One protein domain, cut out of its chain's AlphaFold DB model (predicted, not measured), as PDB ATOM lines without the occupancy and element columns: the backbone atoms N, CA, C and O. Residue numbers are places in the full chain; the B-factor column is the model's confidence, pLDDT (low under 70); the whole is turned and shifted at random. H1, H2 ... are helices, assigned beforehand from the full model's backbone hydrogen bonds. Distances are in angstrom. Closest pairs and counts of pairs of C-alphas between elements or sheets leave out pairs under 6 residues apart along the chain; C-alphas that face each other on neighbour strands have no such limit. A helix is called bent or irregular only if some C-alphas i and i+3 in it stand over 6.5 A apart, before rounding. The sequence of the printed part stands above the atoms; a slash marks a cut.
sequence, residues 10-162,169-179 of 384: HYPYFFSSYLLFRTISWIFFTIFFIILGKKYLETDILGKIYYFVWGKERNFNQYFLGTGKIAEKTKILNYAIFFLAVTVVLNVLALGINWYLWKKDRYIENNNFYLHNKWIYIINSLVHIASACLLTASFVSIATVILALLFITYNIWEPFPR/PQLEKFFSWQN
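AT A GLANCE: This is residues 10 to 162 and 169 to 179 of the 384 residues of an uncharacterized protein of Mycoplasmataceae bacterium RV_VA103A (UniProt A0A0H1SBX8). This is a long, slender up-and-down bundle of four helices: the two longest, H1 and H3, run side by side in opposite ways, H5 packs along H3, and the shorter H6 folds back from the end of H5 to pack on H1. The small helix H2 lies beyond one end of the bundle, where H1 ends and H3 begins, and the very short H4 lies near the other end, where H3 ends and H5 begins. The printed part has 164 residues, with six named helices in the order H1 to H6 and no named strand; its class is all helix, with 117 residues in the helices. It is loose, with a radius of gyration of the C-alphas of 18.9 A, and its C-alphas span 65 by 33 by 23 A, an only just elongated outline.

HOW THE PARTS SIT: The bundle is made of H1, residues 10 to 39, H3, residues 70 to 104, H5, residues 118 to 140, and H6, residues 142 to 156; it is up and down, each helix running against the one before it in the bundle. H1 touches H3 at a shallow tilt of 10 degrees, opposite ways, and the closest C-alphas, of Thr 23 and Val 88, are 6.6 A apart. H1 also touches H6 at a shallow tilt of 11 degrees, opposite ways, with the closest C-alphas, of Gly 37 and Thr 144, 5.6 A apart. H3 touches H5 with 35 pairs of C-alphas within 8 A, at a shallow tilt of 22 degrees, opposite ways; the closest C-alphas, of Ala 80 and Leu 134, are 4.8 A apart. H5 and H6 form a helical hairpin, with a steep tilt of 37 degrees, only just past shallow. They touch through residues 135 to 139 of H5 and 144 to 148 of H6 alone, and the closest C-alphas, of Ser 138 and Thr 144, are 5.3 A apart. H1 and H5 are apart, and so are H3 and H6. H2, residues 45 to 54, touches no helix; it is close to H6 but not clearly touching, about perpendicular at 77 degrees, with the closest C-alphas, of Ile 45 and Ile 142, 7.2 A apart. H4, residues 113 to 116, only just touches H5, with 3 pairs of C-alphas within 8 A, and only at the corner; the closest C-alphas, of Tyr 114 and Tyr 121, are 5.2 A apart. Every O i to N i+4 pair is within hydrogen-bond range in H1, H2, H3 and H6, against 17 of 19 in H5; H4 is too short for such a pair.

IN THESE COORDINATES: H1 begins at C-alpha 10, at (36.636, 25.762, -17.655), and is 43.4 A long. H2 is 14.2 A long. H3, the longest helix with 35 residues, measures 50.3 A and ends at C-alpha 104, at (23.281, 26.860, -4.640). H4 is 5.1 A long. H5 is 34.5 A long and neither bent nor irregular, but only just: C-alphas 137 and 140 are 6.1 A apart. H6 is 20.6 A long and ends at C-alpha 156, at (24.415, 12.432, -33.031).

THE WHOLE: The two C-alphas farthest apart, of Gly 55 and Lys 104, are 66.1 A apart. The link from H2 to H3, residues 55 to 69, is long. Residues 163 to 168 are cut out, and C-alphas 162 and 169 are 11.8 A apart across the cut. The mean pLDDT of the printed part is 72.0; 55 residues are under 70, among them residues 10 to 22, 98 to 115, 152 to 162 and 169 to 179.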
ATOM      1  N   HIS A  10      36.940  26.233 -16.300       49.59
ATOM      2  CA  HIS A  10      36.636  25.762 -17.655       49.59
ATOM      3  C   HIS A  10      35.410  24.844 -17.744       49.59
ATOM      4  O   HIS A  10      34.783  24.765 -18.799       49.59
ATOM      5  N   TYR A  11      35.039  24.168 -16.657       50.06
ATOM      6  CA  TYR A  11      33.994  23.139 -16.675       50.06
ATOM      7  C   TYR A  11      32.561  23.693 -16.812       50.06
ATOM      8  O   TYR A  11      31.827  23.231 -17.689       50.06
ATOM      9  N   PRO A  12      32.153  24.730 -16.048       51.78
ATOM     10  CA  PRO A  12      30.820  25.327 -16.180       51.78
ATOM     11  C   PRO A  12      30.649  26.051 -17.515       51.78
ATOM     12  O   PRO A  12      29.570  26.022 -18.105       51.78
ATOM     13  N   TYR A  13      31.727  26.671 -18.005       55.25
ATOM     14  CA  TYR A  13      31.754  27.315 -19.312       55.25
ATOM     15  C   TYR A  13      31.584  26.289 -20.434       55.25
ATOM     16  O   TYR A  13      30.774  26.512 -21.323       55.25
ATOM     17  N   PHE A  14      32.265  25.139 -20.355       56.25
ATOM     18  CA  PHE A  14      32.126  24.045 -21.322       56.25
ATOM     19  C   PHE A  14      30.726  23.408 -21.308       56.25
ATOM     20  O   PHE A  14      30.152  23.147 -22.361       56.25
ATOM     21  N   PHE A  15      30.145  23.184 -20.124       55.12
ATOM     22  CA  PHE A  15      28.775  22.677 -19.991       55.12
ATOM     23  C   PHE A  15      27.741  23.660 -20.564       55.12
ATOM     24  O   PHE A  15      26.871  23.274 -21.347       55.12
ATOM     25  N   SER A  16      27.862  24.939 -20.201       60.47
ATOM     26  CA  SER A  16      26.934  25.986 -20.639       60.47
ATOM     27  C   SER A  16      27.069  26.270 -22.131       60.47
ATOM     28  O   SER A  16      26.057  26.431 -22.805       60.47
ATOM     29  N   SER A  17      28.291  26.283 -22.672       63.28
ATOM     30  CA  SER A  17      28.533  26.508 -24.101       63.28
ATOM     31  C   SER A  17      28.008  25.360 -24.955       63.28
ATOM     32  O   SER A  17      27.386  25.606 -25.985       63.28
ATOM     33  N   TYR A  18      28.168  24.115 -24.500       62.78
ATOM     34  CA  TYR A  18      27.624  22.949 -25.185       62.78
ATOM     35  C   TYR A  18      26.097  22.969 -25.240       62.78
ATOM     36  O   TYR A  18      25.493  22.733 -26.287       62.78
ATOM     37  N   LEU A  19      25.451  23.279 -24.117       63.06
ATOM     38  CA  LEU A  19      23.996  23.278 -24.052       63.06
ATOM     39  C   LEU A  19      23.390  24.539 -24.715       63.06
ATOM     40  O   LEU A  19      22.307  24.455 -25.297       63.06
ATOM     41  N   LEU A  20      24.126  25.660 -24.765       68.25
ATOM     42  CA  LEU A  20      23.807  26.848 -25.574       68.25
ATOM     43  C   LEU A  20      23.895  26.562 -27.079       68.25
ATOM     44  O   LEU A  20      22.933  26.829 -27.796       68.25
ATOM     45  N   PHE A  21      25.012  25.997 -27.555       69.12
ATOM     46  CA  PHE A  21      25.205  25.636 -28.965       69.12
ATOM     47  C   PHE A  21      24.066  24.740 -29.458       69.12
ATOM     48  O   PHE A  21      23.442  25.011 -30.481       69.12
ATOM     49  N   ARG A  22      23.709  23.741 -28.650       66.75
ATOM     50  CA  ARG A  22      22.578  22.856 -28.925       66.75
ATOM     51  C   ARG A  22      21.243  23.582 -28.952       66.75
ATOM     52  O   ARG A  22      20.447  23.342 -29.854       66.75
ATOM     53  N   THR A  23      20.987  24.472 -27.994       70.12
ATOM     54  CA  THR A  23      19.758  25.286 -27.981       70.12
ATOM     55  C   THR A  23      19.643  26.119 -29.261       70.12
ATOM     56  O   THR A  23      18.575  26.166 -29.868       70.12
ATOM     57  N   ILE A  24      20.752  26.694 -29.733       73.62
ATOM     58  CA  ILE A  24      20.813  27.416 -31.009       73.62
ATOM     59  C   ILE A  24      20.496  26.476 -32.183       73.62
ATOM     60  O   ILE A  24      19.670  26.824 -33.026       73.62
ATOM     61  N   SER A  25      21.062  25.263 -32.222       72.31
ATOM     62  CA  SER A  25      20.726  24.268 -33.253       72.31
ATOM     63  C   SER A  25      19.228  23.938 -33.280       72.31
ATOM     64  O   SER A  25      18.646  23.833 -34.358       72.31
ATOM     65  N   TRP A  26      18.581  23.824 -32.115       72.06
ATOM     66  CA  TRP A  26      17.133  23.613 -32.018       72.06
ATOM     67  C   TRP A  26      16.317  24.789 -32.553       72.06
ATOM     68  O   TRP A  26      15.305  24.573 -33.223       72.06
ATOM     69  N   ILE A  27      16.754  26.022 -32.299       75.38
ATOM     70  CA  ILE A  27      16.110  27.224 -32.841       75.38
ATOM     71  C   ILE A  27      16.225  27.238 -34.370       75.38
ATOM     72  O   ILE A  27      15.218  27.416 -35.054       75.38
ATOM     73  N   PHE A  28      17.412  26.963 -34.921       76.88
ATOM     74  CA  PHE A  28      17.596  26.852 -36.371       76.88
ATOM     75  C   PHE A  28      16.710  25.763 -36.976       76.88
ATOM     76  O   PHE A  28      16.007  26.010 -37.956       76.88
ATOM     77  N   PHE A  29      16.679  24.577 -36.364       75.62
ATOM     78  CA  PHE A  29      15.801  23.499 -36.804       75.62
ATOM     79  C   PHE A  29      14.327  23.898 -36.756       75.62
ATOM     80  O   PHE A  29      13.592  23.589 -37.686       75.62
ATOM     81  N   THR A  30      13.907  24.650 -35.739       75.25
ATOM     82  CA  THR A  30      12.543  25.186 -35.630       75.25
ATOM     83  C   THR A  30      12.179  26.061 -36.814       75.25
ATOM     84  O   THR A  30      11.148  25.841 -37.446       75.25
ATOM     85  N   ILE A  31      13.050  27.002 -37.169       78.50
ATOM     86  CA  ILE A  31      12.826  27.901 -38.303       78.50
ATOM     87  C   ILE A  31      12.726  27.097 -39.609       78.50
ATOM     88  O   ILE A  31      11.760  27.248 -40.360       78.50
ATOM     89  N   PHE A  32      13.669  26.181 -39.852       77.06
ATOM     90  CA  PHE A  32      13.669  25.341 -41.055       77.06
ATOM     91  C   PHE A  32      12.458  24.402 -41.129       77.06
ATOM     92  O   PHE A  32      11.853  24.271 -42.193       77.06
ATOM     93  N   PHE A  33      12.073  23.784 -40.012       79.12
ATOM     94  CA  PHE A  33      10.935  22.869 -39.932       79.12
ATOM     95  C   PHE A  33       9.606  23.593 -40.184       79.12
ATOM     96  O   PHE A  33       8.745  23.055 -40.876       79.12
ATOM     97  N   ILE A  34       9.451  24.833 -39.706       78.19
ATOM     98  CA  ILE A  34       8.264  25.661 -39.974       78.19
ATOM     99  C   ILE A  34       8.170  26.028 -41.462       78.19
ATOM    100  O   ILE A  34       7.112  25.855 -42.070       78.19
ATOM    101  N   ILE A  35       9.262  26.535 -42.046       80.25
ATOM    102  CA  ILE A  35       9.274  27.054 -43.422       80.25
ATOM    103  C   ILE A  35       9.124  25.913 -44.435       80.25
ATOM    104  O   ILE A  35       8.232  25.937 -45.284       80.25
ATOM    105  N   LEU A  36       9.981  24.892 -44.340       75.69
ATOM    106  CA  LEU A  36       9.974  23.769 -45.277       75.69
ATOM    107  C   LEU A  36       8.795  22.832 -45.011       75.69
ATOM    108  O   LEU A  36       8.177  22.355 -45.959       75.69
ATOM    109  N   GLY A  37       8.437  22.605 -43.744       73.88
ATOM    110  CA  GLY A  37       7.323  21.731 -43.381       73.88
ATOM    111  C   GLY A  37       6.032  22.152 -44.071       73.88
ATOM    112  O   GLY A  37       5.433  21.331 -44.758       73.88
ATOM    113  N   LYS A  38       5.665  23.441 -43.988       78.38
ATOM    114  CA  LYS A  38       4.465  23.981 -44.651       78.38
ATOM    115  C   LYS A  38       4.528  23.852 -46.173       78.38
ATOM    116  O   LYS A  38       3.552  23.425 -46.779       78.38
ATOM    117  N   LYS A  39       5.678  24.166 -46.781       79.56
ATOM    118  CA  LYS A  39       5.862  24.144 -48.241       79.56
ATOM    119  C   LYS A  39       5.669  22.750 -48.854       79.56
ATOM    120  O   LYS A  39       5.239  22.647 -49.997       79.56
ATOM    121  N   TYR A  40       5.979  21.686 -48.112       78.31
ATOM    122  CA  TYR A  40       5.987  20.313 -48.630       78.31
ATOM    123  C   TYR A  40       4.885  19.407 -48.054       78.31
ATOM    124  O   TYR A  40       4.951  18.191 -48.231       78.31
ATOM    125  N   LEU A  41       3.854  19.950 -47.389       79.50
ATOM    126  CA  LEU A  41       2.718  19.144 -46.903       79.50
ATOM    127  C   LEU A  41       1.902  18.503 -48.038       79.50
ATOM    128  O   LEU A  41       1.349  17.409 -47.871       79.50
ATOM    129  N   GLU A  42       1.834  19.194 -49.175       70.00
ATOM    130  CA  GLU A  42       0.978  18.852 -50.317       70.00
ATOM    131  C   GLU A  42       1.682  17.957 -51.346       70.00
ATOM    132  O   GLU A  42       1.039  17.377 -52.216       70.00
ATOM    133  N   THR A  43       3.007  17.803 -51.253       78.31
ATOM    134  CA  THR A  43       3.778  17.058 -52.256       78.31
ATOM    135  C   THR A  43       3.963  15.599 -51.847       78.31
ATOM    136  O   THR A  43       4.682  15.307 -50.891       78.31
ATOM    137  N   ASP A  44       3.400  14.666 -52.622       80.25
ATOM    138  CA  ASP A  44       3.729  13.240 -52.495       80.25
ATOM    139  C   ASP A  44       5.064  12.919 -53.187       80.25
ATOM    140  O   ASP A  44       5.123  12.412 -54.308       80.25
ATOM    141  N   ILE A  45       6.167  13.279 -52.526       83.38
ATOM    142  CA  ILE A  45       7.522  13.061 -53.052       83.38
ATOM    143  C   ILE A  45       7.790  11.561 -53.260       83.38
ATOM    144  O   ILE A  45       8.400  11.189 -54.260       83.38
ATOM    145  N   LEU A  46       7.311  10.695 -52.357       81.69
ATOM    146  CA  LEU A  46       7.497   9.247 -52.486       81.69
ATOM    147  C   LEU A  46       6.716   8.682 -53.675       81.69
ATOM    148  O   LEU A  46       7.261   7.859 -54.404       81.69
ATOM    149  N   GLY A  47       5.494   9.162 -53.916       83.50
ATOM    150  CA  GLY A  47       4.716   8.797 -55.100       83.50
ATOM    151  C   GLY A  47       5.411   9.186 -56.406       83.50
ATOM    152  O   GLY A  47       5.491   8.370 -57.321       83.50
ATOM    153  N   LYS A  48       6.007  10.386 -56.466       85.62
ATOM    154  CA  LYS A  48       6.792  10.839 -57.632       85.62
ATOM    155  C   LYS A  48       8.032   9.978 -57.875       85.62
ATOM    156  O   LYS A  48       8.292   9.599 -59.013       85.62
ATOM    157  N   ILE A  49       8.778   9.645 -56.817       83.94
ATOM    158  CA  ILE A  49       9.939   8.743 -56.912       83.94
ATOM    159  C   ILE A  49       9.487   7.356 -57.374       83.94
ATOM    160  O   ILE A  49      10.112   6.759 -58.245       83.94
ATOM    161  N   TYR A  50       8.386   6.847 -56.821       82.19
ATOM    162  CA  TYR A  50       7.870   5.533 -57.177       82.19
ATOM    163  C   TYR A  50       7.428   5.466 -58.646       82.19
ATOM    164  O   TYR A  50       7.783   4.525 -59.355       82.19
ATOM    165  N   TYR A  51       6.731   6.494 -59.135       84.25
ATOM    166  CA  TYR A  51       6.378   6.603 -60.549       84.25
ATOM    167  C   TYR A  51       7.619   6.656 -61.446       84.25
ATOM    168  O   TYR A  51       7.687   5.934 -62.435       84.25
ATOM    169  N   PHE A  52       8.630   7.443 -61.071       87.81
ATOM    170  CA  PHE A  52       9.878   7.538 -61.827       87.81
ATOM    171  C   PHE A  52      10.612   6.191 -61.944       87.81
ATOM    172  O   PHE A  52      11.137   5.872 -63.006       87.81
ATOM    173  N   VAL A  53      10.641   5.390 -60.875       80.69
ATOM    174  CA  VAL A  53      11.399   4.126 -60.847       80.69
ATOM    175  C   VAL A  53      10.610   2.946 -61.432       80.69
ATOM    176  O   VAL A  53      11.203   2.076 -62.065       80.69
ATOM    177  N   TRP A  54       9.289   2.889 -61.233       80.88
ATOM    178  CA  TRP A  54       8.470   1.715 -61.584       80.88
ATOM    179  C   TRP A  54       7.350   1.991 -62.597       80.88
ATOM    180  O   TRP A  54       6.598   1.072 -62.926       80.88
ATOM    181  N   GLY A  55       7.197   3.229 -63.077       79.06
ATOM    182  CA  GLY A  55       6.201   3.613 -64.088       79.06
ATOM    183  C   GLY A  55       4.741   3.509 -63.633       79.06
ATOM    184  O   GLY A  55       3.834   3.578 -64.457       79.06
ATOM    185  N   LYS A  56       4.489   3.303 -62.335       77.50
ATOM    186  CA  LYS A  56       3.144   3.168 -61.759       77.50
ATOM    187  C   LYS A  56       2.916   4.256 -60.731       77.50
ATOM    188  O   LYS A  56       3.747   4.446 -59.848       77.50
ATOM    189  N   GLU A  57       1.792   4.957 -60.818       73.44
ATOM    190  CA  GLU A  57       1.433   5.932 -59.793       73.44
ATOM    191  C   GLU A  57       1.015   5.226 -58.506       73.44
ATOM    192  O   GLU A  57       0.250   4.256 -58.505       73.44
ATOM    193  N   ARG A  58       1.530   5.724 -57.383       75.44
ATOM    194  CA  ARG A  58       1.156   5.243 -56.060       75.44
ATOM    195  C   ARG A  58       1.106   6.397 -55.079       75.44
ATOM    196  O   ARG A  58       2.084   7.114 -54.927       75.44
ATOM    197  N   ASN A  59      -0.020   6.524 -54.383       78.56
ATOM    198  CA  ASN A  59      -0.202   7.544 -53.361       78.56
ATOM    199  C   ASN A  59       0.301   7.044 -51.996       78.56
ATOM    200  O   ASN A  59      -0.256   6.098 -51.419       78.56
ATOM    201  N   PHE A  60       1.342   7.694 -51.473       78.88
ATOM    202  CA  PHE A  60       1.919   7.404 -50.161       78.88
ATOM    203  C   PHE A  60       1.354   8.292 -49.043       78.88
ATOM    204  O   PHE A  60       1.552   7.976 -47.871       78.88
ATOM    205  N   ASN A  61       0.595   9.352 -49.353       79.31
ATOM    206  CA  ASN A  61       0.064  10.278 -48.341       79.31
ATOM    207  C   ASN A  61      -0.836   9.609 -47.287       79.31
ATOM    208  O   ASN A  61      -0.920  10.101 -46.166       79.31
ATOM    209  N   GLN A  62      -1.479   8.486 -47.614       76.88
ATOM    210  CA  GLN A  62      -2.316   7.710 -46.684       76.88
ATOM    211  C   GLN A  62      -1.536   7.048 -45.528       76.88
ATOM    212  O   GLN A  62      -2.122   6.731 -44.495       76.88
ATOM    213  N   TYR A  63      -0.216   6.872 -45.671       79.06
ATOM    214  CA  TYR A  63       0.656   6.303 -44.630       79.06
ATOM    215  C   TYR A  63       1.214   7.360 -43.668       79.06
ATOM    216  O   TYR A  63       1.814   7.015 -42.647       79.06
ATOM    217  N   PHE A  64       1.018   8.641 -43.990       81.56
ATOM    218  CA  PHE A  64       1.401   9.774 -43.154       81.56
ATOM    219  C   PHE A  64       0.225  10.239 -42.280       81.56
ATOM    220  O   PHE A  64      -0.951   9.988 -42.559       81.56
ATOM    221  N   LEU A  65       0.551  10.935 -41.195       82.19
ATOM    222  CA  LEU A  65      -0.418  11.542 -40.290       82.19
ATOM    223  C   LEU A  65      -1.289  12.595 -40.989       82.19
ATOM    224  O   LEU A  65      -0.803  13.364 -41.811       82.19
ATOM    225  N   GLY A  66      -2.579  12.646 -40.634       76.19
ATOM    226  CA  GLY A  66      -3.556  13.572 -41.231       76.19
ATOM    227  C   GLY A  66      -4.101  13.118 -42.588       76.19
ATOM    228  O   GLY A  66      -4.994  13.763 -43.133       76.19
ATOM    229  N   THR A  67      -3.617  11.985 -43.115       71.56
ATOM    230  CA  THR A  67      -4.045  11.385 -44.391       71.56
ATOM    231  C   THR A  67      -3.982  12.392 -45.557       71.56
ATOM    232  O   THR A  67      -3.270  13.391 -45.485       71.56
ATOM    233  N   GLY A  68      -4.681  12.166 -46.675       66.00
ATOM    234  CA  GLY A  68      -4.659  13.084 -47.827       66.00
ATOM    235  C   GLY A  68      -5.194  14.503 -47.553       66.00
ATOM    236  O   GLY A  68      -5.106  15.358 -48.430       66.00
ATOM    237  N   LYS A  69      -5.735  14.786 -46.360       80.88
ATOM    238  CA  LYS A  69      -6.361  16.069 -46.024       80.88
ATOM    239  C   LYS A  69      -5.338  17.091 -45.525       80.88
ATOM    240  O   LYS A  69      -4.826  17.013 -44.408       80.88
ATOM    241  N   ILE A  70      -5.124  18.132 -46.323       82.19
ATOM    242  CA  ILE A  70      -4.163  19.212 -46.040       82.19
ATOM    243  C   ILE A  70      -4.486  19.946 -44.730       82.19
ATOM    244  O   ILE A  70      -3.584  20.248 -43.949       82.19
ATOM    245  N   ALA A  71      -5.767  20.187 -44.439       84.38
ATOM    246  CA  ALA A  71      -6.186  20.853 -43.206       84.38
ATOM    247  C   ALA A  71      -5.807  20.054 -41.943       84.38
ATOM    248  O   ALA A  71      -5.342  20.630 -40.958       84.38
ATOM    249  N   GLU A  72      -5.961  18.726 -41.966       83.81
ATOM    250  CA  GLU A  72      -5.575  17.849 -40.851       83.81
ATOM    251  C   GLU A  72      -4.051  17.774 -40.714       83.81
ATOM    252  O   GLU A  72      -3.521  17.968 -39.618       83.81
ATOM    253  N   LYS A  73      -3.333  17.609 -41.832       85.38
ATOM    254  CA  LYS A  73      -1.866  17.685 -41.874       85.38
ATOM    255  C   LYS A  73      -1.335  18.998 -41.289       85.38
ATOM    256  O   LYS A  73      -0.413  18.996 -40.480       85.38
ATOM    257  N   THR A  74      -1.959  20.124 -41.621       85.38
ATOM    258  CA  THR A  74      -1.564  21.444 -41.107       85.38
ATOM    259  C   THR A  74      -1.750  21.543 -39.591       85.38
ATOM    260  O   THR A  74      -0.867  22.045 -38.896       85.38
ATOM    261  N   LYS A  75      -2.855  21.009 -39.046       87.75
ATOM    262  CA  LYS A  75      -3.065  20.932 -37.588       87.75
ATOM    263  C   LYS A  75      -1.976  20.098 -36.904       87.75
ATOM    264  O   LYS A  75      -1.438  20.522 -35.885       87.75
ATOM    265  N   ILE A  76      -1.614  18.951 -37.478       88.06
ATOM    266  CA  ILE A  76      -0.574  18.064 -36.930       88.06
ATOM    267  C   ILE A  76       0.813  18.705 -37.012       88.06
ATOM    268  O   ILE A  76       1.571  18.641 -36.045       88.06
ATOM    269  N   LEU A  77       1.118  19.401 -38.110       86.25
ATOM    270  CA  LEU A  77       2.345  20.182 -38.230       86.25
ATOM    271  C   LEU A  77       2.415  21.280 -37.157       86.25
ATOM    272  O   LEU A  77       3.462  21.465 -36.542       86.25
ATOM    273  N   ASN A  78       1.305  21.967 -36.873       86.06
ATOM    274  CA  ASN A  78       1.253  22.955 -35.793       86.06
ATOM    275  C   ASN A  78       1.491  22.315 -34.415       86.06
ATOM    276  O   ASN A  78       2.202  22.900 -33.599       86.06
ATOM    277  N   TYR A  79       0.982  21.102 -34.165       86.88
ATOM    278  CA  TYR A  79       1.329  20.354 -32.951       86.88
ATOM    279  C   TYR A  79       2.818  19.997 -32.898       86.88
ATOM    280  O   TYR A  79       3.436  20.163 -31.848       86.88
ATOM    281  N   ALA A  80       3.420  19.564 -34.012       84.88
ATOM    282  CA  ALA A  80       4.862  19.322 -34.082       84.88
ATOM    283  C   ALA A  80       5.649  20.591 -33.712       84.88
ATOM    284  O   ALA A  80       6.516  20.550 -32.845       84.88
ATOM    285  N   ILE A  81       5.286  21.739 -34.294       84.31
ATOM    286  CA  ILE A  81       5.902  23.042 -33.994       84.31
ATOM    287  C   ILE A  81       5.725  23.414 -32.514       84.31
ATOM    288  O   ILE A  81       6.672  23.871 -31.876       84.31
ATOM    289  N   PHE A  82       4.546  23.176 -31.939       87.44
ATOM    290  CA  PHE A  82       4.301  23.402 -30.517       87.44
ATOM    291  C   PHE A  82       5.213  22.535 -29.632       87.44
ATOM    292  O   PHE A  82       5.900  23.064 -28.760       87.44
ATOM    293  N   PHE A  83       5.290  21.222 -29.874       85.50
ATOM    294  CA  PHE A  83       6.163  20.326 -29.099       85.50
ATOM    295  C   PHE A  83       7.650  20.637 -29.278       85.50
ATOM    296  O   PHE A  83       8.449  20.446 -28.355       85.50
ATOM    297  N   LEU A  84       8.024  21.156 -30.444       80.12
ATOM    298  CA  LEU A  84       9.360  21.661 -30.711       80.12
ATOM    299  C   LEU A  84       9.680  22.889 -29.848       80.12
ATOM    300  O   LEU A  84      10.703  22.902 -29.163       80.12
ATOM    301  N   ALA A  85       8.772  23.866 -29.792       83.19
ATOM    302  CA  ALA A  85       8.903  25.026 -28.913       83.19
ATOM    303  C   ALA A  85       8.953  24.618 -27.430       83.19
ATOM    304  O   ALA A  85       9.825  25.083 -26.695       83.19
ATOM    305  N   VAL A  86       8.094  23.686 -26.999       85.31
ATOM    306  CA  VAL A  86       8.132  23.105 -25.644       85.31
ATOM    307  C   VAL A  86       9.497  22.479 -25.358       85.31
ATOM    308  O   VAL A  86      10.060  22.698 -24.289       85.31
ATOM    309  N   THR A  87      10.072  21.750 -26.315       79.31
ATOM    310  CA  THR A  87      11.409  21.156 -26.171       79.31
ATOM    311  C   THR A  87      12.479  22.233 -25.981       79.31
ATOM    312  O   THR A  87      13.325  22.094 -25.096       79.31
ATOM    313  N   VAL A  88      12.438  23.327 -26.748       78.44
ATOM    314  CA  VAL A  88      13.357  24.469 -26.573       78.44
ATOM    315  C   VAL A  88      13.202  25.084 -25.181       78.44
ATOM    316  O   VAL A  88      14.192  25.222 -24.464       78.44
ATOM    317  N   VAL A  89      11.970  25.385 -24.760       83.50
ATOM    318  CA  VAL A  89      11.685  25.983 -23.446       83.50
ATOM    319  C   VAL A  89      12.161  25.080 -22.309       83.50
ATOM    320  O   VAL A  89      12.830  25.554 -21.395       83.50
ATOM    321  N   LEU A  90      11.882  23.775 -22.366       80.75
ATOM    322  CA  LEU A  90      12.325  22.823 -21.344       80.75
ATOM    323  C   LEU A  90      13.855  22.722 -21.266       80.75
ATOM    324  O   LEU A  90      14.396  22.611 -20.167       80.75
ATOM    325  N   ASN A  91      14.561  22.817 -22.398       73.00
ATOM    326  CA  ASN A  91      16.026  22.863 -22.409       73.00
ATOM    327  C   ASN A  91      16.568  24.164 -21.791       73.00
ATOM    328  O   ASN A  91      17.512  24.118 -21.002       73.00
ATOM    329  N   VAL A  92      15.944  25.312 -22.072       76.56
ATOM    330  CA  VAL A  92      16.305  26.599 -21.444       76.56
ATOM    331  C   VAL A  92      16.004  26.594 -19.941       76.56
ATOM    332  O   VAL A  92      16.808  27.073 -19.141       76.56
ATOM    333  N   LEU A  93      14.889  26.001 -19.515       76.75
ATOM    334  CA  LEU A  93      14.583  25.827 -18.095       76.75
ATOM    335  C   LEU A  93      15.600  24.908 -17.415       76.75
ATOM    336  O   LEU A  93      16.067  25.220 -16.320       76.75
ATOM    337  N   ALA A  94      16.007  23.821 -18.075       70.19
ATOM    338  CA  ALA A  94      17.075  22.960 -17.584       70.19
ATOM    339  C   ALA A  94      18.408  23.721 -17.448       70.19
ATOM    340  O   ALA A  94      19.095  23.526 -16.447       70.19
ATOM    341  N   LEU A  95      18.756  24.629 -18.377       67.75
ATOM    342  CA  LEU A  95      19.909  25.538 -18.230       67.75
ATOM    343  C   LEU A  95      19.796  26.393 -16.974       67.75
ATOM    344  O   LEU A  95      20.708  26.400 -16.150       67.75
ATOM    345  N   GLY A  96      18.679  27.111 -16.836       71.88
ATOM    346  CA  GLY A  96      18.467  28.037 -15.727       71.88
ATOM    347  C   GLY A  96      18.517  27.327 -14.377       71.88
ATOM    348  O   GLY A  96      19.189  27.788 -13.455       71.88
ATOM    349  N   ILE A  97      17.875  26.159 -14.284       70.06
ATOM    350  CA  ILE A  97      17.848  25.340 -13.072       70.06
ATOM    351  C   ILE A  97      19.225  24.754 -12.777       70.06
ATOM    352  O   ILE A  97      19.674  24.856 -11.639       70.06
ATOM    353  N   ASN A  98      19.928  24.197 -13.766       64.75
ATOM    354  CA  ASN A  98      21.283  23.686 -13.555       64.75
ATOM    355  C   ASN A  98      22.241  24.802 -13.133       64.75
ATOM    356  O   ASN A  98      23.035  24.602 -12.223       64.75
ATOM    357  N   TRP A  99      22.140  25.994 -13.723       65.94
ATOM    358  CA  TRP A  99      22.966  27.134 -13.333       65.94
ATOM    359  C   TRP A  99      22.654  27.618 -11.912       65.94
ATOM    360  O   TRP A  99      23.568  27.864 -11.121       65.94
ATOM    361  N   TYR A 100      21.371  27.711 -11.556       67.94
ATOM    362  CA  TYR A 100      20.932  28.074 -10.209       67.94
ATOM    363  C   TYR A 100      21.349  27.031  -9.164       67.94
ATOM    364  O   TYR A 100      21.901  27.380  -8.120       67.94
ATOM    365  N   LEU A 101      21.124  25.746  -9.440       63.31
ATOM    366  CA  LEU A 101      21.495  24.651  -8.550       63.31
ATOM    367  C   LEU A 101      23.000  24.480  -8.467       63.31
ATOM    368  O   LEU A 101      23.497  24.197  -7.392       63.31
ATOM    369  N   TRP A 102      23.747  24.737  -9.535       60.25
ATOM    370  CA  TRP A 102      25.200  24.794  -9.448       60.25
ATOM    371  C   TRP A 102      25.643  25.920  -8.510       60.25
ATOM    372  O   TRP A 102      26.487  25.699  -7.646       60.25
ATOM    373  N   LYS A 103      25.027  27.108  -8.593       62.19
ATOM    374  CA  LYS A 103      25.313  28.210  -7.658       62.19
ATOM    375  C   LYS A 103      24.982  27.849  -6.202       62.19
ATOM    376  O   LYS A 103      25.753  28.222  -5.311       62.19
ATOM    377  N   LYS A 104      23.860  27.155  -5.967       58.19
ATOM    378  CA  LYS A 104      23.281  26.860  -4.640       58.19
ATOM    379  C   LYS A 104      23.813  25.576  -3.993       58.19
ATOM    380  O   LYS A 104      24.181  25.562  -2.822       58.19
ATOM    381  N   ASP A 105      23.854  24.504  -4.762       57.25
ATOM    382  CA  ASP A 105      24.223  23.144  -4.392       57.25
ATOM    383  C   ASP A 105      25.456  22.726  -5.203       57.25
ATOM    384  O   ASP A 105      25.444  21.779  -5.985       57.25
ATOM    385  N   ARG A 106      26.559  23.447  -4.954       56.28
ATOM    386  CA  ARG A 106      27.874  23.331  -5.617       56.28
ATOM    387  C   ARG A 106      28.519  21.933  -5.534       56.28
ATOM    388  O   ARG A 106      29.623  21.720  -6.013       56.28
ATOM    389  N   TYR A 107      27.869  20.989  -4.870       53.28
ATOM    390  CA  TYR A 107      28.449  19.755  -4.367       53.28
ATOM    391  C   TYR A 107      28.739  18.713  -5.442       53.28
ATOM    392  O   TYR A 107      29.600  17.869  -5.220       53.28
ATOM    393  N   ILE A 108      27.976  18.675  -6.539       54.75
ATOM    394  CA  ILE A 108      27.875  17.449  -7.339       54.75
ATOM    395  C   ILE A 108      27.747  17.783  -8.829       54.75
ATOM    396  O   ILE A 108      26.687  18.152  -9.318       54.75
ATOM    397  N   GLU A 109      28.850  17.605  -9.554       51.59
ATOM    398  CA  GLU A 109      28.938  17.667 -11.024       51.59
ATOM    399  C   GLU A 109      28.850  16.256 -11.624       51.59
ATOM    400  O   GLU A 109      29.644  15.871 -12.478       51.59
ATOM    401  N   ASN A 110      27.940  15.436 -11.100       56.09
ATOM    402  CA  ASN A 110      27.836  14.038 -11.489       56.09
ATOM    403  C   ASN A 110      26.633  13.780 -12.409       56.09
ATOM    404  O   ASN A 110      25.583  14.404 -12.267       56.09
ATOM    405  N   ASN A 111      26.767  12.784 -13.283       52.72
ATOM    406  CA  ASN A 111      25.779  12.356 -14.272       52.72
ATOM    407  C   ASN A 111      24.434  11.940 -13.655       52.72
ATOM    408  O   ASN A 111      23.422  11.985 -14.340       52.72
ATOM    409  N   ASN A 112      24.408  11.575 -12.368       61.03
ATOM    410  CA  ASN A 112      23.195  11.172 -11.647       61.03
ATOM    411  C   ASN A 112      22.587  12.294 -10.781       61.03
ATOM    412  O   ASN A 112      21.629  12.063 -10.045       61.03
ATOM    413  N   PHE A 113      23.109  13.525 -10.865       65.06
ATOM    414  CA  PHE A 113      22.590  14.667 -10.099       65.06
ATOM    415  C   PHE A 113      21.117  14.971 -10.405       65.06
ATOM    416  O   PHE A 113      20.356  15.354  -9.516       65.06
ATOM    417  N   TYR A 114      20.679  14.741 -11.642       64.50
ATOM    418  CA  TYR A 114      19.285  14.935 -12.021       64.50
ATOM    419  C   TYR A 114      18.323  14.020 -11.249       64.50
ATOM    420  O   TYR A 114      17.222  14.449 -10.940       64.50
ATOM    421  N   LEU A 115      18.729  12.797 -10.882       69.75
ATOM    422  CA  LEU A 115      17.900  11.869 -10.097       69.75
ATOM    423  C   LEU A 115      17.788  12.301  -8.636       69.75
ATOM    424  O   LEU A 115      16.785  12.028  -7.974       69.75
ATOM    425  N   HIS A 116      18.797  13.018  -8.144       72.88
ATOM    426  CA  HIS A 116      18.737  13.656  -6.839       72.88
ATOM    427  C   HIS A 116      17.776  14.850  -6.838       72.88
ATOM    428  O   HIS A 116      17.033  15.055  -5.875       72.88
ATOM    429  N   ASN A 117      17.745  15.621  -7.929       74.06
ATOM    430  CA  ASN A 117      16.841  16.751  -8.062       74.06
ATOM    431  C   ASN A 117      15.548  16.370  -8.798       74.06
ATOM    432  O   ASN A 117      15.472  16.402 -10.026       74.06
ATOM    433  N   LYS A 118      14.485  16.105  -8.030       76.00
ATOM    434  CA  LYS A 118      13.162  15.729  -8.561       76.00
ATOM    435  C   LYS A 118      12.665  16.656  -9.684       76.00
ATOM    436  O   LYS A 118      12.060  16.166 -10.632       76.00
ATOM    437  N   TRP A 119      12.939  17.962  -9.616       73.38
ATOM    438  CA  TRP A 119      12.537  18.915 -10.657       73.38
ATOM    439  C   TRP A 119      13.314  18.730 -11.960       73.38
ATOM    440  O   TRP A 119      12.692  18.668 -13.019       73.38
ATOM    441  N   ILE A 120      14.642  18.579 -11.900       73.81
ATOM    442  CA  ILE A 120      15.450  18.292 -13.098       73.81
ATOM    443  C   ILE A 120      15.029  16.950 -13.700       73.81
ATOM    444  O   ILE A 120      14.842  16.859 -14.911       73.81
ATOM    445  N   TYR A 121      14.810  15.928 -12.871       77.38
ATOM    446  CA  TYR A 121      14.311  14.634 -13.328       77.38
ATOM    447  C   TYR A 121      12.963  14.732 -14.060       77.38
ATOM    448  O   TYR A 121      12.793  14.124 -15.124       77.38
ATOM    449  N   ILE A 122      12.013  15.514 -13.529       81.31
ATOM    450  CA  ILE A 122      10.713  15.747 -14.175       81.31
ATOM    451  C   ILE A 122      10.911  16.459 -15.514       81.31
ATOM    452  O   ILE A 122      10.408  15.978 -16.527       81.31
ATOM    453  N   ILE A 123      11.677  17.553 -15.543       78.56
ATOM    454  CA  ILE A 123      11.934  18.322 -16.770       78.56
ATOM    455  C   ILE A 123      12.589  17.441 -17.829       78.56
ATOM    456  O   ILE A 123      12.123  17.397 -18.963       78.56
ATOM    457  N   ASN A 124      13.608  16.670 -17.455       75.31
ATOM    458  CA  ASN A 124      14.286  15.759 -18.367       75.31
ATOM    459  C   ASN A 124      13.316  14.685 -18.905       75.31
ATOM    460  O   ASN A 124      13.273  14.395 -20.098       75.31
ATOM    461  N   SER A 125      12.451  14.134 -18.050       80.19
ATOM    462  CA  SER A 125      11.401  13.197 -18.477       80.19
ATOM    463  C   SER A 125      10.393  13.833 -19.444       80.19
ATOM    464  O   SER A 125      10.028  13.202 -20.438       80.19
ATOM    465  N   LEU A 126      10.000  15.090 -19.213       83.94
ATOM    466  CA  LEU A 126       9.135  15.848 -20.121       83.94
ATOM    467  C   LEU A 126       9.807  16.112 -21.471       83.94
ATOM    468  O   LEU A 126       9.142  15.985 -22.495       83.94
ATOM    469  N   VAL A 127      11.114  16.397 -21.505       78.62
ATOM    470  CA  VAL A 127      11.856  16.558 -22.768       78.62
ATOM    471  C   VAL A 127      11.799  15.276 -23.600       78.62
ATOM    472  O   VAL A 127      11.593  15.336 -24.816       78.62
ATOM    473  N   HIS A 128      11.919  14.103 -22.968       76.94
ATOM    474  CA  HIS A 128      11.796  12.836 -23.687       76.94
ATOM    475  C   HIS A 128      10.394  12.594 -24.252       76.94
ATOM    476  O   HIS A 128      10.280  12.125 -25.385       76.94
ATOM    477  N   ILE A 129       9.345  12.925 -23.495       82.50
ATOM    478  CA  ILE A 129       7.954  12.803 -23.957       82.50
ATOM    479  C   ILE A 129       7.686  13.793 -25.098       82.50
ATOM    480  O   ILE A 129       7.227  13.382 -26.161       82.50
ATOM    481  N   ALA A 130       8.048  15.068 -24.925       83.19
ATOM    482  CA  ALA A 130       7.871  16.112 -25.936       83.19
ATOM    483  C   ALA A 130       8.591  15.765 -27.245       83.19
ATOM    484  O   ALA A 130       8.032  15.929 -28.327       83.19
ATOM    485  N   SER A 131       9.796  15.199 -27.154       78.38
ATOM    486  CA  SER A 131      10.529  14.727 -28.330       78.38
ATOM    487  C   SER A 131       9.829  13.577 -29.054       78.38
ATOM    488  O   SER A 131       9.871  13.507 -30.277       78.38
ATOM    489  N   ALA A 132       9.187  12.668 -28.320       79.44
ATOM    490  CA  ALA A 132       8.421  11.575 -28.909       79.44
ATOM    491  C   ALA A 132       7.211  12.100 -29.673       79.44
ATOM    492  O   ALA A 132       6.999  11.727 -30.823       79.44
ATOM    493  N   CYS A 133       6.465  13.013 -29.046       84.38
ATOM    494  CA  CYS A 133       5.329  13.684 -29.662       84.38
ATOM    495  C   CYS A 133       5.761  14.449 -30.920       84.38
ATOM    496  O   CYS A 133       5.118  14.319 -31.958       84.38
ATOM    497  N   LEU A 134       6.884  15.171 -30.854       84.31
ATOM    498  CA  LEU A 134       7.491  15.848 -31.999       84.31
ATOM    499  C   LEU A 134       7.867  14.865 -33.117       84.31
ATOM    500  O   LEU A 134       7.548  15.122 -34.276       84.31
ATOM    501  N   LEU A 135       8.524  13.743 -32.793       81.06
ATOM    502  CA  LEU A 135       8.908  12.736 -33.787       81.06
ATOM    503  C   LEU A 135       7.681  12.179 -34.491       81.06
ATOM    504  O   LEU A 135       7.626  12.164 -35.716       81.06
ATOM    505  N   THR A 136       6.694  11.741 -33.712       85.31
ATOM    506  CA  THR A 136       5.452  11.191 -34.238       85.31
ATOM    507  C   THR A 136       4.755  12.215 -35.122       85.31
ATOM    508  O   THR A 136       4.451  11.905 -36.268       85.31
ATOM    509  N   ALA A 137       4.589  13.456 -34.660       85.50
ATOM    510  CA  ALA A 137       3.944  14.512 -35.438       85.50
ATOM    511  C   ALA A 137       4.734  14.904 -36.707       85.50
ATOM    512  O   ALA A 137       4.148  15.381 -37.676       85.50
ATOM    513  N   SER A 138       6.046  14.641 -36.747       84.88
ATOM    514  CA  SER A 138       6.886  14.835 -37.939       84.88
ATOM    515  C   SER A 138       6.595  13.821 -39.051       84.88
ATOM    516  O   SER A 138       6.993  14.057 -40.187       84.88
ATOM    517  N   PHE A 139       5.845  12.746 -38.785       86.19
ATOM    518  CA  PHE A 139       5.344  11.815 -39.804       86.19
ATOM    519  C   PHE A 139       4.112  12.341 -40.560       86.19
ATOM    520  O   PHE A 139       3.309  11.562 -41.062       86.19
ATOM    521  N   VAL A 140       3.953  13.662 -40.670       86.62
ATOM    522  CA  VAL A 140       2.916  14.314 -41.487       86.62
ATOM    523  C   VAL A 140       3.277  14.372 -42.982       86.62
ATOM    524  O   VAL A 140       2.394  14.376 -43.840       86.62
ATOM    525  N   SER A 141       4.571  14.377 -43.319       85.19
ATOM    526  CA  SER A 141       5.080  14.226 -44.686       85.19
ATOM    527  C   SER A 141       6.496  13.643 -44.688       85.19
ATOM    528  O   SER A 141       7.192  13.641 -43.673       85.19
ATOM    529  N   ILE A 142       6.967  13.154 -45.839       83.38
ATOM    530  CA  ILE A 142       8.341  12.639 -45.944       83.38
ATOM    531  C   ILE A 142       9.387  13.745 -45.764       83.38
ATOM    532  O   ILE A 142      10.455  13.496 -45.211       83.38
ATOM    533  N   ALA A 143       9.077  14.981 -46.165       83.12
ATOM    534  CA  ALA A 143       9.981  16.116 -46.009       83.12
ATOM    535  C   ALA A 143      10.234  16.431 -44.527       83.12
ATOM    536  O   ALA A 143      11.381  16.620 -44.122       83.12
ATOM    537  N   THR A 144       9.186  16.423 -43.697       84.19
ATOM    538  CA  THR A 144       9.323  16.634 -42.247       84.19
ATOM    539  C   THR A 144      10.049  15.473 -41.567       84.19
ATOM    540  O   THR A 144      10.834  15.711 -40.648       84.19
ATOM    541  N   VAL A 145       9.884  14.238 -42.056       83.88
ATOM    542  CA  VAL A 145      10.662  13.072 -41.595       83.88
ATOM    543  C   VAL A 145      12.147  13.213 -41.941       83.88
ATOM    544  O   VAL A 145      12.990  13.019 -41.068       83.88
ATOM    545  N   ILE A 146      12.482  13.583 -43.182       81.81
ATOM    546  CA  ILE A 146      13.872  13.800 -43.618       81.81
ATOM    547  C   ILE A 146      14.519  14.919 -42.799       81.81
ATOM    548  O   ILE A 146      15.639  14.759 -42.325       81.81
ATOM    549  N   LEU A 147      13.811  16.028 -42.578       79.81
ATOM    550  CA  LEU A 147      14.305  17.126 -41.747       79.81
ATOM    551  C   LEU A 147      14.588  16.661 -40.316       79.81
ATOM    552  O   LEU A 147      15.677  16.914 -39.800       79.81
ATOM    553  N   ALA A 148      13.649  15.937 -39.699       78.94
ATOM    554  CA  ALA A 148      13.856  15.361 -38.375       78.94
ATOM    555  C   ALA A 148      15.077  14.421 -38.354       78.94
ATOM    556  O   ALA A 148      15.900  14.506 -37.447       78.94
ATOM    557  N   LEU A 149      15.255  13.583 -39.378       77.12
ATOM    558  CA  LEU A 149      16.400  12.678 -39.521       77.12
ATOM    559  C   LEU A 149      17.740  13.396 -39.682       77.12
ATOM    560  O   LEU A 149      18.714  13.020 -39.025       77.12
ATOM    561  N   LEU A 150      17.804  14.419 -40.534       75.94
ATOM    562  CA  LEU A 150      19.004  15.232 -40.732       75.94
ATOM    563  C   LEU A 150      19.407  15.906 -39.424       75.94
ATOM    564  O   LEU A 150      20.574  15.875 -39.041       75.94
ATOM    565  N   PHE A 151      18.428  16.432 -38.691       73.31
ATOM    566  CA  PHE A 151      18.665  17.045 -37.396       73.31
ATOM    567  C   PHE A 151      19.122  16.035 -36.333       73.31
ATOM    568  O   PHE A 151      20.074  16.302 -35.597       73.31
ATOM    569  N   ILE A 152      18.500  14.851 -36.269       69.50
ATOM    570  CA  ILE A 152      18.940  13.756 -35.391       69.50
ATOM    571  C   ILE A 152      20.383  13.369 -35.722       69.50
ATOM    572  O   ILE A 152      21.206  13.248 -34.817       69.50
ATOM    573  N   THR A 153      20.700  13.208 -37.006       68.62
ATOM    574  CA  THR A 153      22.037  12.833 -37.472       68.62
ATOM    575  C   THR A 153      23.053  13.898 -37.079       68.62
ATOM    576  O   THR A 153      24.034  13.561 -36.429       68.62
ATOM    577  N   TYR A 154      22.770  15.176 -37.339       68.25
ATOM    578  CA  TYR A 154      23.616  16.303 -36.937       68.25
ATOM    579  C   TYR A 154      23.924  16.308 -35.428       68.25
ATOM    580  O   TYR A 154      25.080  16.420 -35.029       68.25
ATOM    581  N   ASN A 155      22.912  16.089 -34.577       62.12
ATOM    582  CA  ASN A 155      23.085  16.063 -33.117       62.12
ATOM    583  C   ASN A 155      23.722  14.763 -32.583       62.12
ATOM    584  O   ASN A 155      24.250  14.737 -31.471       62.12
ATOM    585  N   ILE A 156      23.665  13.661 -33.338       61.25
ATOM    586  CA  ILE A 156      24.415  12.432 -33.031       61.25
ATOM    587  C   ILE A 156      25.888  12.592 -33.420       61.25
ATOM    588  O   ILE A 156      26.757  12.063 -32.727       61.25
ATOM    589  N   TRP A 157      26.155  13.311 -34.510       50.12
ATOM    590  CA  TRP A 157      27.471  13.454 -35.133       50.12
ATOM    591  C   TRP A 157      28.313  14.603 -34.568       50.12
ATOM    592  O   TRP A 157      29.390  14.875 -35.088       50.12
ATOM    593  N   GLU A 158      27.834  15.265 -33.511       53.44
ATOM    594  CA  GLU A 158      28.474  16.423 -32.887       53.44
ATOM    595  C   GLU A 158      30.006  16.229 -32.738       53.44
ATOM    596  O   GLU A 158      30.462  15.362 -31.975       53.44
ATOM    597  N   PRO A 159      30.820  17.010 -33.476       41.06
ATOM    598  CA  PRO A 159      32.237  16.753 -33.661       41.06
ATOM    599  C   PRO A 159      33.017  17.504 -32.586       41.06
ATOM    600  O   PRO A 159      33.478  18.617 -32.797       41.06
ATOM    601  N   PHE A 160      33.183  16.925 -31.403       42.34
ATOM    602  CA  PHE A 160      34.199  17.429 -30.478       42.34
ATOM    603  C   PHE A 160      35.062  16.280 -29.992       42.34
ATOM    604  O   PHE A 160      34.512  15.245 -29.594       42.34
ATOM    605  N   PRO A 161      36.397  16.454 -29.964       35.50
ATOM    606  CA  PRO A 161      37.339  15.363 -29.787       35.50
ATOM    607  C   PRO A 161      36.958  14.585 -28.539       35.50
ATOM    608  O   PRO A 161      36.720  15.160 -27.472       35.50
ATOM    609  N   ARG A 162      36.836  13.262 -28.675       38.00
ATOM    610  CA  ARG A 162      36.911  12.351 -27.536       38.00
ATOM    611  C   ARG A 162      38.337  12.472 -27.004       38.00
ATOM    612  O   ARG A 162      39.187  11.644 -27.307       38.00
ATOM    613  N   PRO A 169      31.909  16.416 -18.959       40.62
ATOM    614  CA  PRO A 169      30.625  16.185 -18.324       40.62
ATOM    615  C   PRO A 169      29.850  15.353 -19.325       40.62
ATOM    616  O   PRO A 169      29.747  15.748 -20.495       40.62
ATOM    617  N   GLN A 170      29.409  14.159 -18.924       41.16
ATOM    618  CA  GLN A 170      28.406  13.513 -19.738       41.16
ATOM    619  C   GLN A 170      27.205  14.397 -19.503       41.16
ATOM    620  O   GLN A 170      26.502  14.266 -18.506       41.16
ATOM    621  N   LEU A 171      27.054  15.391 -20.379       42.81
ATOM    622  CA  LEU A 171      25.784  16.031 -20.565       42.81
ATOM    623  C   LEU A 171      24.840  14.873 -20.707       42.81
ATOM    624  O   LEU A 171      24.947  14.072 -21.644       42.81
ATOM    625  N   GLU A 172      24.017  14.737 -19.677       46.88
ATOM    626  CA  GLU A 172      22.939  13.797 -19.683       46.88
ATOM    627  C   GLU A 172      22.297  13.873 -21.058       46.88
ATOM    628  O   GLU A 172      22.247  14.935 -21.699       46.88
ATOM    629  N   LYS A 173      21.802  12.737 -21.528       48.38
ATOM    630  CA  LYS A 173      21.000  12.694 -22.740       48.38
ATOM    631  C   LYS A 173      19.646  13.377 -22.482       48.38
ATOM    632  O   LYS A 173      18.616  12.780 -22.758       48.38
ATOM    633  N   PHE A 174      19.645  14.643 -22.041       43.62
ATOM    634  CA  PHE A 174      18.553  15.605 -22.179       43.62
ATOM    635  C   PHE A 174      17.986  15.543 -23.601       43.62
ATOM    636  O   PHE A 174      16.811  15.788 -23.826       43.62
ATOM    637  N   PHE A 175      18.792  15.102 -24.571       47.72
ATOM    638  CA  PHE A 175      18.326  14.735 -25.895       47.72
ATOM    639  C   PHE A 175      17.944  13.262 -25.998       47.72
ATOM    640  O   PHE A 175      18.762  12.348 -26.124       47.72
ATOM    641  N   SER A 176      16.634  13.076 -26.049       54.81
ATOM    642  CA  SER A 176      15.937  11.823 -26.308       54.81
ATOM    643  C   SER A 176      16.346  11.116 -27.607       54.81
ATOM    644  O   SER A 176      16.137   9.924 -27.729       54.81
ATOM    645  N   TRP A 177      16.956  11.776 -28.585       55.91
ATOM    646  CA  TRP A 177      17.179  11.184 -29.912       55.91
ATOM    647  C   TRP A 177      18.342  10.183 -29.961       55.91
ATOM    648  O   TRP A 177      18.382   9.287 -30.805       55.91
ATOM    649  N   GLN A 178      19.255  10.257 -28.984       52.97
ATOM    650  CA  GLN A 178      20.214   9.184 -28.692       52.97
ATOM    651  C   GLN A 178      19.610   8.064 -27.828       52.97
ATOM    652  O   GLN A 178      20.285   7.069 -27.541       52.97
ATOM    653  N   ASN A 179      18.363   8.217 -27.376       58.19
ATOM    654  CA  ASN A 179      17.649   7.182 -26.652       58.19
ATOM    655  C   ASN A 179      17.306   6.050 -27.626       58.19
ATOM    656  O   ASN A 179      16.715   6.263 -28.687       58.19
TER     657      ASN A 179